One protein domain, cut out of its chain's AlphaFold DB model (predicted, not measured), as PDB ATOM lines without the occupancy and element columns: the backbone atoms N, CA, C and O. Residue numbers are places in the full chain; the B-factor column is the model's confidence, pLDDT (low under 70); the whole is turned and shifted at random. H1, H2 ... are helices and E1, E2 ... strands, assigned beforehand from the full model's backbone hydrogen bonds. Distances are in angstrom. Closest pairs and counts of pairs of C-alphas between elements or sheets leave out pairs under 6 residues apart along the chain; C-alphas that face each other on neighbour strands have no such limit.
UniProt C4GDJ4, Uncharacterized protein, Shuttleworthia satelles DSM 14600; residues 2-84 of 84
ATOM      1  N   TYR A   2      26.206 -18.666  40.866       90.38
ATOM      2  CA  TYR A   2      27.640 -18.981  40.986       90.38
ATOM      3  C   TYR A   2      28.609 -17.804  40.805       90.38
ATOM      4  O   TYR A   2      29.524 -17.669  41.609       90.38
ATOM      5  N   LEU A   3      28.396 -16.939  39.806       92.56
ATOM      6  CA  LEU A   3      29.296 -15.804  39.567       92.56
ATOM      7  C   LEU A   3      29.306 -14.821  40.744       92.56
ATOM      8  O   LEU A   3      30.363 -14.544  41.284       92.56
ATOM      9  N   ARG A   4      28.129 -14.418  41.242       91.81
ATOM     10  CA  ARG A   4      28.018 -13.525  42.409       91.81
ATOM     11  C   ARG A   4      28.696 -14.095  43.658       91.81
ATOM     12  O   ARG A   4      29.307 -13.353  44.416       91.81
ATOM     13  N   THR A   5      28.590 -15.406  43.885       92.12
ATOM     14  CA  THR A   5      29.276 -16.074  45.003       92.12
ATOM     15  C   THR A   5      30.791 -16.054  44.818       92.12
ATOM     16  O   THR A   5      31.514 -15.820  45.788       92.12
ATOM     17  N   ALA A   6      31.275 -16.295  43.595       93.62
ATOM     18  CA  ALA A   6      32.694 -16.198  43.271       93.62
ATOM     19  C   ALA A   6      33.192 -14.768  43.507       93.62
ATOM     20  O   ALA A   6      34.095 -14.589  44.323       93.62
ATOM     21  N   ASP A   7      32.512 -13.773  42.927       94.00
ATOM     22  CA  ASP A   7      32.811 -12.351  43.093       94.00
ATOM     23  C   ASP A   7      32.876 -11.964  44.570       94.00
ATOM     24  O   ASP A   7      33.827 -11.330  45.017       94.00
ATOM     25  N   TYR A   8      31.894 -12.407  45.361       93.06
ATOM     26  CA  TYR A   8      31.855 -12.149  46.798       93.06
ATOM     27  C   TYR A   8      33.005 -12.814  47.560       93.06
ATOM     28  O   TYR A   8      33.519 -12.243  48.519       93.06
ATOM     29  N   THR A   9      33.425 -14.007  47.138       91.75
ATOM     30  CA  THR A   9      34.514 -14.751  47.784       91.75
ATOM     31  C   THR A   9      35.876 -14.111  47.521       91.75
ATOM     32  O   THR A   9      36.726 -14.134  48.409       91.75
ATOM     33  N   VAL A  10      36.091 -13.550  46.325       93.38
ATOM     34  CA  VAL A  10      37.369 -12.925  45.932       93.38
ATOM     35  C   VAL A  10      37.373 -11.398  46.032       93.38
ATOM     36  O   VAL A  10      38.428 -10.790  45.865       93.38
ATOM     37  N   LYS A  11      36.214 -10.784  46.311       93.25
ATOM     38  CA  LYS A  11      35.993  -9.329  46.385       93.25
ATOM     39  C   LYS A  11      36.398  -8.586  45.103       93.25
ATOM     40  O   LYS A  11      36.942  -7.487  45.155       93.25
ATOM     41  N   LYS A  12      36.155  -9.215  43.949       94.12
ATOM     42  CA  LYS A  12      36.500  -8.727  42.602       94.12
ATOM     43  C   LYS A  12      35.490  -9.241  41.573       94.12
ATOM     44  O   LYS A  12      34.939 -10.317  41.793       94.12
ATOM     45  N   PRO A  13      35.265  -8.526  40.458       94.50
ATOM     46  CA  PRO A  13      34.452  -9.045  39.365       94.50
ATOM     47  C   PRO A  13      35.168 -10.220  38.689       94.50
ATOM     48  O   PRO A  13      36.259 -10.064  38.144       94.50
ATOM     49  N   CYS A  14      34.570 -11.406  38.736       96.50
ATOM     50  CA  CYS A  14      35.033 -12.572  37.997       96.50
ATOM     51  C   CYS A  14      34.397 -12.600  36.602       96.50
ATOM     52  O   CYS A  14      33.375 -11.962  36.324       96.50
ATOM     53  N   GLY A  15      34.979 -13.411  35.724       96.88
ATOM     54  CA  GLY A  15      34.462 -13.663  34.388       96.88
ATOM     55  C   GLY A  15      34.009 -15.106  34.207       96.88
ATOM     56  O   GLY A  15      34.639 -16.035  34.713       96.88
ATOM     57  N   ILE A  16      32.928 -15.305  33.456       97.56
ATOM     58  CA  ILE A  16      32.541 -16.602  32.900       97.56
ATOM     59  C   ILE A  16      33.240 -16.748  31.556       97.56
ATOM     60  O   ILE A  16      33.041 -15.930  30.664       97.56
ATOM     61  N   TYR A  17      34.017 -17.808  31.397       98.00
ATOM     62  CA  TYR A  17      34.760 -18.123  30.188       98.00
ATOM     63  C   TYR A  17      34.200 -19.380  29.548       98.00
ATOM     64  O   TYR A  17      33.892 -20.364  30.231       98.00
ATOM     65  N   GLU A  18      34.106 -19.348  28.226       97.69
ATOM     66  CA  GLU A  18      33.811 -20.526  27.430       97.69
ATOM     67  C   GLU A  18      35.086 -21.343  27.217       97.69
ATOM     68  O   GLU A  18      36.121 -20.825  26.795       97.69
ATOM     69  N   ILE A  19      35.003 -22.632  27.535       98.00
ATOM     70  CA  ILE A  19      36.088 -23.594  27.418       98.00
ATOM     71  C   ILE A  19      35.624 -24.732  26.524       98.00
ATOM     72  O   ILE A  19      34.723 -25.500  26.882       98.00
ATOM     73  N   LYS A  20      36.300 -24.874  25.392       97.81
ATOM     74  CA  LYS A  20      36.068 -25.928  24.416       97.81
ATOM     75  C   LYS A  20      37.114 -27.016  24.585       97.81
ATOM     76  O   LYS A  20      38.299 -26.740  24.752       97.81
ATOM     77  N   SER A  21      36.670 -28.263  24.592       96.50
ATOM     78  CA  SER A  21      37.570 -29.416  24.543       96.50
ATOM     79  C   SER A  21      37.916 -29.776  23.100       96.50
ATOM     80  O   SER A  21      37.134 -29.499  22.194       96.50
ATOM     81  N   GLU A  22      39.022 -30.486  22.893       94.38
ATOM     82  CA  GLU A  22      39.393 -31.064  21.590       94.38
ATOM     83  C   GLU A  22      38.282 -31.933  20.986       94.38
ATOM     84  O   GLU A  22      38.105 -31.960  19.775       94.38
ATOM     85  N   LYS A  23      37.470 -32.588  21.826       93.38
ATOM     86  CA  LYS A  23      36.312 -33.390  21.393       93.38
ATOM     87  C   LYS A  23      35.072 -32.546  21.059       93.38
ATOM     88  O   LYS A  23      33.976 -33.085  20.961       93.38
ATOM     89  N   GLY A  24      35.200 -31.223  20.988       93.06
ATOM     90  CA  GLY A  24      34.115 -30.296  20.663       93.06
ATOM     91  C   GLY A  24      33.161 -29.972  21.817       93.06
ATOM     92  O   GLY A  24      32.377 -29.036  21.699       93.06
ATOM     93  N   ARG A  25      33.229 -30.675  22.960       96.31
ATOM     94  CA  ARG A  25      32.396 -30.343  24.131       96.31
ATOM     95  C   ARG A  25      32.714 -28.933  24.629       96.31
ATOM     96  O   ARG A  25      33.870 -28.651  24.949       96.31
ATOM     97  N   ILE A  26      31.673 -28.122  24.779       96.81
ATOM     98  CA  ILE A  26      31.722 -26.778  25.359       96.81
ATOM     99  C   ILE A  26      31.357 -26.846  26.846       96.81
ATOM    100  O   ILE A  26      30.511 -27.637  27.275       96.81
ATOM    101  N   SER A  27      32.037 -26.044  27.656       95.94
ATOM    102  CA  SER A  27      31.754 -25.872  29.079       95.94
ATOM    103  C   SER A  27      32.047 -24.444  29.514       95.94
ATOM    104  O   SER A  27      32.933 -23.804  28.960       95.94
ATOM    105  N   TYR A  28      31.349 -23.970  30.542       96.69
ATOM    106  CA  TYR A  28      31.550 -22.632  31.090       96.69
ATOM    107  C   TYR A  28      32.213 -22.714  32.461       96.69
ATOM    108  O   TYR A  28      31.854 -23.559  33.288       96.69
ATOM    109  N   LYS A  29      33.208 -21.857  32.697       96.38
ATOM    110  CA  LYS A  29      33.968 -21.808  33.952       96.38
ATOM    111  C   LYS A  29      34.160 -20.377  34.413       96.38
ATOM    112  O   LYS A  29      34.291 -19.479  33.596       96.38
ATOM    113  N   ILE A  30      34.175 -20.191  35.727       97.56
ATOM    114  CA  ILE A  30      34.401 -18.887  36.343       97.56
ATOM    115  C   ILE A  30      35.881 -18.779  36.706       97.56
ATOM    116  O   ILE A  30      36.405 -19.677  37.369       97.56
ATOM    117  N   PHE A  31      36.524 -17.692  36.290       97.44
ATOM    118  CA  PHE A  31      37.896 -17.343  36.661       97.44
ATOM    119  C   PHE A  31      37.945 -15.897  37.150       97.44
ATOM    120  O   PHE A  31      37.142 -15.071  36.713       97.44
ATOM    121  N   VAL A  32      38.868 -15.603  38.068       95.81
ATOM    122  CA  VAL A  32      39.062 -14.238  38.580       95.81
ATOM    123  C   VAL A  32      39.679 -13.364  37.496       95.81
ATOM    124  O   VAL A  32      39.244 -12.238  37.289       95.81
ATOM    125  N   ASP A  33      40.669 -13.899  36.785       94.94
ATOM    126  CA  ASP A  33      41.356 -13.204  35.709       94.94
ATOM    127  C   ASP A  33      41.901 -14.177  34.646       94.94
ATOM    128  O   ASP A  33      41.775 -15.406  34.724       94.94
ATOM    129  N   ASN A  34      42.544 -13.604  33.629       94.81
ATOM    130  CA  ASN A  34      43.166 -14.368  32.553       94.81
ATOM    131  C   ASN A  34      44.368 -15.207  33.022       94.81
ATOM    132  O   ASN A  34      44.701 -16.195  32.366       94.81
ATOM    133  N   LYS A  35      45.019 -14.856  34.138       96.31
ATOM    134  CA  LYS A  35      46.147 -15.622  34.681       96.31
ATOM    135  C   LYS A  35      45.653 -16.940  35.278       96.31
ATOM    136  O   LYS A  35      46.243 -17.989  35.012       96.31
ATOM    137  N   ASP A  36      44.539 -16.909  36.004       96.50
ATOM    138  CA  ASP A  36      43.880 -18.112  36.516       96.50
ATOM    139  C   ASP A  36      43.363 -19.008  35.386       96.50
ATOM    140  O   ASP A  36      43.541 -20.232  35.433       96.50
ATOM    141  N   LEU A  37      42.791 -18.410  34.333       97.19
ATOM    142  CA  LEU A  37      42.419 -19.136  33.116       97.19
ATOM    143  C   LEU A  37      43.635 -19.836  32.493       97.19
ATOM    144  O   LEU A  37      43.572 -21.030  32.202       97.19
ATOM    145  N   GLN A  38      44.752 -19.129  32.305       96.50
ATOM    146  CA  GLN A  38      45.966 -19.715  31.728       96.50
ATOM    147  C   GLN A  38      46.496 -20.871  32.578       96.50
ATOM    148  O   GLN A  38      46.788 -21.942  32.048       96.50
ATOM    149  N   MET A  39      46.553 -20.705  33.903       97.75
ATOM    150  CA  MET A  39      46.961 -21.781  34.806       97.75
ATOM    151  C   MET A  39      46.038 -23.004  34.685       97.75
ATOM    152  O   MET A  39      46.511 -24.145  34.729       97.75
ATOM    153  N   TYR A  40      44.732 -22.788  34.517       97.25
ATOM    154  CA  TYR A  40      43.774 -23.862  34.282       97.25
ATOM    155  C   TYR A  40      44.038 -24.596  32.963       97.25
ATOM    156  O   TYR A  40      44.097 -25.830  32.966       97.25
ATOM    157  N   LEU A  41      44.211 -23.864  31.860       96.69
ATOM    158  CA  LEU A  41      44.449 -24.434  30.530       96.69
ATOM    159  C   LEU A  41      45.757 -25.237  30.490       96.69
ATOM    160  O   LEU A  41      45.752 -26.377  30.037       96.69
ATOM    161  N   THR A  42      46.838 -24.725  31.089       96.50
ATOM    162  CA  THR A  42      48.123 -25.443  31.193       96.50
ATOM    163  C   THR A  42      47.988 -26.777  31.932       96.50
ATOM    164  O   THR A  42      48.603 -27.772  31.550       96.50
ATOM    165  N   LYS A  43      47.150 -26.834  32.977       97.06
ATOM    166  CA  LYS A  43      46.877 -28.071  33.731       97.06
ATOM    167  C   LYS A  43      45.911 -29.019  33.013       97.06
ATOM    168  O   LYS A  43      45.864 -30.199  33.346       97.06
ATOM    169  N   ASN A  44      45.121 -28.527  32.059       95.50
ATOM    170  CA  ASN A  44      44.073 -29.284  31.379       95.50
ATOM    171  C   ASN A  44      44.331 -29.323  29.870       95.50
ATOM    172  O   ASN A  44      43.671 -28.621  29.105       95.50
ATOM    173  N   LYS A  45      45.261 -30.188  29.455       94.31
ATOM    174  CA  LYS A  45      45.581 -30.406  28.038       94.31
ATOM    175  C   LYS A  45      44.323 -30.752  27.229       94.31
ATOM    176  O   LYS A  45      43.418 -31.422  27.731       94.31
ATOM    177  N   GLY A  46      44.270 -30.258  25.995       94.25
ATOM    178  CA  GLY A  46      43.130 -30.429  25.096       94.25
ATOM    179  C   GLY A  46      41.893 -29.611  25.464       94.25
ATOM    180  O   GLY A  46      40.787 -29.927  25.023       94.25
ATOM    181  N   LYS A  47      42.050 -28.570  26.287       96.81
ATOM    182  CA  LYS A  47      41.041 -27.528  26.492       96.81
ATOM    183  C   LYS A  47      41.587 -26.195  26.016       96.81
ATOM    184  O   LYS A  47      42.750 -25.884  26.254       96.81
ATOM    185  N   VAL A  48      40.726 -25.407  25.387       96.69
ATOM    186  CA  VAL A  48      41.053 -24.086  24.853       96.69
ATOM    187  C   VAL A  48      39.957 -23.086  25.207       96.69
ATOM    188  O   VAL A  48      38.788 -23.447  25.336       96.69
ATOM    189  N   CYS A  49      40.350 -21.827  25.368       96.62
ATOM    190  CA  CYS A  49      39.445 -20.684  25.393       96.62
ATOM    191  C   CYS A  49      39.745 -19.862  24.141       96.62
ATOM    192  O   CYS A  49      40.809 -19.255  24.062       96.62
ATOM    193  N   GLU A  50      38.858 -19.892  23.147       92.50
ATOM    194  CA  GLU A  50      39.144 -19.320  21.821       92.50
ATOM    195  C   GLU A  50      39.342 -17.797  21.879       92.50
ATOM    196  O   GLU A  50      40.243 -17.255  21.245       92.50
ATOM    197  N   THR A  51      38.543 -17.098  22.685       91.81
ATOM    198  CA  THR A  51      38.561 -15.631  22.770       91.81
ATOM    199  C   THR A  51      39.539 -15.087  23.808       91.81
ATOM    200  O   THR A  51      39.827 -13.890  23.792       91.81
ATOM    201  N   MET A  52      40.008 -15.925  24.747       94.19
ATOM    202  CA  MET A  52      40.760 -15.517  25.948       94.19
ATOM    203  C   MET A  52      40.109 -14.345  26.710       94.19
ATOM    204  O   MET A  52      40.777 -13.561  27.388       94.19
ATOM    205  N   LYS A  53      38.785 -14.218  26.585       94.94
ATOM    206  CA  LYS A  53      37.961 -13.179  27.197       94.94
ATOM    207  C   LYS A  53      36.720 -13.825  27.804       94.94
ATOM    208  O   LYS A  53      36.233 -14.826  27.269       94.94
ATOM    209  N   PRO A  54      36.193 -13.268  28.901       96.06
ATOM    210  CA  PRO A  54      34.951 -13.767  29.449       96.06
ATOM    211  C   PRO A  54      33.807 -13.502  28.466       96.06
ATOM    212  O   PRO A  54      33.721 -12.431  27.869       96.06
ATOM    213  N   VAL A  55      32.912 -14.477  28.319       96.50
ATOM    214  CA  VAL A  55      31.625 -14.288  27.633       96.50
ATOM    215  C   VAL A  55      30.676 -13.426  28.465       96.50
ATOM    216  O   VAL A  55      29.743 -12.837  27.933       96.50
ATOM    217  N   PHE A  56      30.912 -13.353  29.778       95.19
ATOM    218  CA  PHE A  56      30.164 -12.504  30.691       95.19
ATOM    219  C   PHE A  56      31.005 -12.141  31.916       95.19
ATOM    220  O   PHE A  56      31.591 -13.017  32.552       95.19
ATOM    221  N   SER A  57      31.006 -10.866  32.285       94.44
ATOM    222  CA  SER A  57      31.551 -10.346  33.540       94.44
ATOM    223  C   SER A  57      30.777  -9.092  33.930       94.44
ATOM    224  O   SER A  57      30.232  -8.406  33.067       94.44
ATOM    225  N   VAL A  58      30.733  -8.785  35.224       91.81
ATOM    226  CA  VAL A  58      30.279  -7.469  35.696       91.81
ATOM    227  C   VAL A  58      31.454  -6.490  35.666       91.81
ATOM    228  O   VAL A  58      32.595  -6.913  35.832       91.81
ATOM    229  N   GLU A  59      31.196  -5.206  35.427       88.50
ATOM    230  CA  GLU A  59      32.259  -4.191  35.344       88.50
ATOM    231  C   GLU A  59      32.919  -3.951  36.704       88.50
ATOM    232  O   GLU A  59      34.141  -3.956  36.825       88.50
ATOM    233  N   GLU A  60      32.100  -3.817  37.747       90.69
ATOM    234  CA  GLU A  60      32.556  -3.534  39.101       90.69
ATOM    235  C   GLU A  60      31.971  -4.521  40.108       90.69
ATOM    236  O   GLU A  60      30.840  -5.009  39.986       90.69
ATOM    237  N   TYR A  61      32.761  -4.817  41.141       91.00
ATOM    238  CA  TYR A  61      32.305  -5.633  42.254       91.00
ATOM    239  C   TYR A  61      31.246  -4.882  43.066       91.00
ATOM    240  O   TYR A  61      31.479  -3.768  43.529       91.00
ATOM    241  N   LYS A  62      30.099  -5.530  43.294       88.62
ATOM    242  CA  LYS A  62      29.014  -4.993  44.115       88.62
ATOM    243  C   LYS A  62      28.622  -5.966  45.216       88.62
ATOM    244  O   LYS A  62      28.307  -7.128  44.952       88.62
ATOM    245  N   GLU A  63      28.562  -5.456  46.442       88.75
ATOM    246  CA  GLU A  63      27.968  -6.169  47.569       88.75
ATOM    247  C   GLU A  63      26.454  -5.969  47.590       88.75
ATOM    248  O   GLU A  63      25.948  -4.856  47.436       88.75
ATOM    249  N   TYR A  64      25.721  -7.066  47.763       87.12
ATOM    250  CA  TYR A  64      24.268  -7.033  47.872       87.12
ATOM    251  C   TYR A  64      23.878  -7.160  49.347       87.12
ATOM    252  O   TYR A  64      24.380  -8.072  50.020       87.12
ATOM    253  N   PRO A  65      22.978  -6.299  49.857       87.06
ATOM    254  CA  PRO A  65      22.474  -6.418  51.219       87.06
ATOM    255  C   PRO A  65      21.934  -7.825  51.487       87.06
ATOM    256  O   PRO A  65      21.345  -8.447  50.603       87.06
ATOM    257  N   ASN A  66      22.132  -8.324  52.709       86.69
ATOM    258  CA  ASN A  66      21.695  -9.657  53.148       86.69
ATOM    259  C   ASN A  66      22.368 -10.848  52.428       86.69
ATOM    260  O   ASN A  66      21.882 -11.975  52.522       86.69
ATOM    261  N   THR A  67      23.493 -10.640  51.733       86.38
ATOM    262  CA  THR A  67      24.282 -11.750  51.173       86.38
ATOM    263  C   THR A  67      24.877 -12.600  52.296       86.38
ATOM    264  O   THR A  67      25.703 -12.123  53.069       86.38
ATOM    265  N   GLN A  68      24.501 -13.878  52.361       87.38
ATOM    266  CA  GLN A  68      25.069 -14.846  53.302       87.38
ATOM    267  C   GLN A  68      25.878 -15.901  52.546       87.38
ATOM    268  O   GLN A  68      25.337 -16.859  51.997       87.38
ATOM    269  N   VAL A  69      27.196 -15.719  52.512       87.94
ATOM    270  CA  VAL A  69      28.142 -16.685  51.944       87.94
ATOM    271  C   VAL A  69      29.175 -17.005  53.016       87.94
ATOM    272  O   VAL A  69      29.908 -16.119  53.451       87.94
ATOM    273  N   ARG A  70      29.258 -18.276  53.426       90.25
ATOM    274  CA  ARG A  70      30.317 -18.768  54.318       90.25
ATOM    275  C   ARG A  70      30.973 -20.018  53.754       90.25
ATOM    276  O   ARG A  70      30.334 -20.807  53.062       90.25
ATOM    277  N   LYS A  71      32.243 -20.216  54.099       88.38
ATOM    278  CA  LYS A  71      32.938 -21.485  53.871       88.38
ATOM    279  C   LYS A  71      32.551 -22.480  54.961       88.38
ATOM    280  O   LYS A  71      32.316 -22.090  56.106       88.38
ATOM    281  N   LEU A  72      32.500 -23.758  54.597       92.06
ATOM    282  CA  LEU A  72      32.407 -24.829  55.583       92.06
ATOM    283  C   LEU A  72      33.667 -24.827  56.448       92.06
ATOM    284  O   LEU A  72      34.781 -24.632  55.954       92.06
ATOM    285  N   THR A  73      33.480 -25.066  57.738       94.62
ATOM    286  CA  THR A  73      34.576 -25.342  58.661       94.62
ATOM    287  C   THR A  73      35.186 -26.707  58.355       94.62
ATOM    288  O   THR A  73      34.556 -27.577  57.750       94.62
ATOM    289  N   SER A  74      36.412 -26.942  58.816       94.25
ATOM    290  CA  SER A  74      37.089 -28.227  58.613       94.25
ATOM    291  C   SER A  74      36.309 -29.410  59.203       94.25
ATOM    292  O   SER A  74      36.358 -30.508  58.654       94.25
ATOM    293  N   GLY A  75      35.578 -29.201  60.306       95.88
ATOM    294  CA  GLY A  75      34.716 -30.222  60.910       95.88
ATOM    295  C   GLY A  75      33.517 -30.572  60.028       95.88
ATOM    296  O   GLY A  75      33.289 -31.745  59.741       95.88
ATOM    297  N   GLU A  76      32.807 -29.555  59.534       95.69
ATOM    298  CA  GLU A  76      31.682 -29.730  58.605       95.69
ATOM    299  C   GLU A  76      32.128 -30.371  57.287       95.69
ATOM    300  O   GLU A  76      31.438 -31.237  56.759       95.69
ATOM    301  N   MET A  77      33.306 -29.993  56.782       94.06
ATOM    302  CA  MET A  77      33.871 -30.564  55.560       94.06
ATOM    303  C   MET A  77      34.149 -32.064  55.704       94.06
ATOM    304  O   MET A  77      33.791 -32.831  54.816       94.06
ATOM    305  N   ARG A  78      34.748 -32.498  56.825       95.50
ATOM    306  CA  ARG A  78      34.988 -33.929  57.086       95.50
ATOM    307  C   ARG A  78      33.684 -34.715  57.158       95.50
ATOM    308  O   ARG A  78      33.591 -35.764  56.534       95.50
ATOM    309  N   LYS A  79      32.687 -34.184  57.872       96.19
ATOM    310  CA  LYS A  79      31.362 -34.805  57.979       96.19
ATOM    311  C   LYS A  79      30.705 -34.960  56.603       96.19
ATOM    312  O   LYS A  79      30.315 -36.060  56.237       96.19
ATOM    313  N   TYR A  80      30.679 -33.889  55.812       93.88
ATOM    314  CA  TYR A  80      30.124 -33.916  54.458       93.88
ATOM    315  C   TYR A  80      30.809 -34.957  53.557       93.88
ATOM    316  O   TYR A  80      30.147 -35.663  52.806       93.88
ATOM    317  N   LEU A  81      32.140 -35.073  53.637       94.19
ATOM    318  CA  LEU A  81      32.886 -36.060  52.851       94.19
ATOM    319  C   LEU A  81      32.630 -37.505  53.296       94.19
ATOM    320  O   LEU A  81      32.735 -38.393  52.460       94.19
ATOM    321  N   SER A  82      32.305 -37.743  54.570       94.25
ATOM    322  CA  SER A  82      31.974 -39.085  55.075       94.25
ATOM    323  C   SER A  82      30.561 -39.559  54.728       94.25
ATOM    324  O   SER A  82      30.287 -40.748  54.822       94.25
ATOM    325  N   GLU A  83      29.667 -38.646  54.345       93.81
ATOM    326  CA  GLU A  83      28.274 -38.943  53.972       93.81
ATOM    327  C   GLU A  83      28.108 -39.234  52.466       93.81
ATOM    328  O   GLU A  83      26.988 -39.422  51.991       93.81
ATOM    329  N   ARG A  84      29.210 -39.237  51.709       71.19
ATOM    330  CA  ARG A  84      29.248 -39.407  50.254       71.19
ATOM    331  C   ARG A  84      29.685 -40.810  49.858       71.19
ATOM    332  O   ARG A  84      29.146 -41.290  48.836       71.19
TER     333      ARG A  84
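This is residues 2 to 84 of the 84 residues of an uncharacterized protein of Shuttleworthia satelles DSM 14600 (UniProt C4GDJ4). A small two-stranded hairpin, E1 and E2, has helix H2 over one face and helix H1 at the end where E1 begins and E2 ends. A long stretch without named elements then runs back beside E1, passes H1 and leads away to helix H3, which is apart from the other named elements; residues 73 to 79 stick out. Look through 83 printed residues for three named helices and two named strands, in the order H1, E1, E2, H2, H3; the sheet, E1 - E2, is antiparallel. The class is mixed, helices and strands, with 41 residues, under half, in named elements. The whole is loose, with a radius of gyration of the C-alphas of 15.6 A, and flat, spanning 39 by 36 by 19 A.

Start at the sheet: E1, residues 15 to 21, and E2, residues 26 to 31, form an antiparallel hairpin, their directions 144 degrees apart. Look there for N 17 and O 29, 2.8 A apart, and N 27 and O 19, also 2.8 A, both within hydrogen-bond range. H2, residues 34 to 43, comes closest to E2 at the C-alphas of Phe 31 and Leu 37, 6.0 A apart. E1 and H2 are near each other, with 6 pairs of C-alphas within 10 A. H1, residues 2 to 10, comes closest to E2 at the C-alphas of Leu 3 and Ile 30, 6.8 A apart, and to E1 at those of Leu 3 and Ile 16, 7.5 A apart. Short antiparallel pairings join residues 15 to 16 of E1 with 56 to 57, and residues 20 to 21 of E1 with 47 to 48. H3, residues 74 to 82, is apart from H1, E1, E2 and H2. In H1, H2 and H3, every O i to N i+4 pair is within hydrogen-bond range.

Find C-alpha 15 at (34.462, -13.663, 34.388), where E1 begins; it runs 18.8 A to C-alpha 21 at (37.570, -29.416, 24.543). E2 returns over 16.0 A, from Ile 26 to Phe 31. H2 measures 14.2 A from Asn 34 to Lys 43. H1, from Tyr 2 to Val 10, and H3, from Ser 74 to Ser 82, each measure 12.5 A; find the end of H3 at C-alpha 82, (31.974, -39.085, 55.075).

The C-alphas farthest apart are those of Lys 23 and Pro 65, 42.5 A. The printed part has no cut and ends at Arg 84, the chain's last residue. The links H1 to E1, E1 to E2 and E2 to H2 are tight; the link H2 to H3, 30 residues, is long. The mean pLDDT of the printed part is 93.8, and no printed residue is under 70.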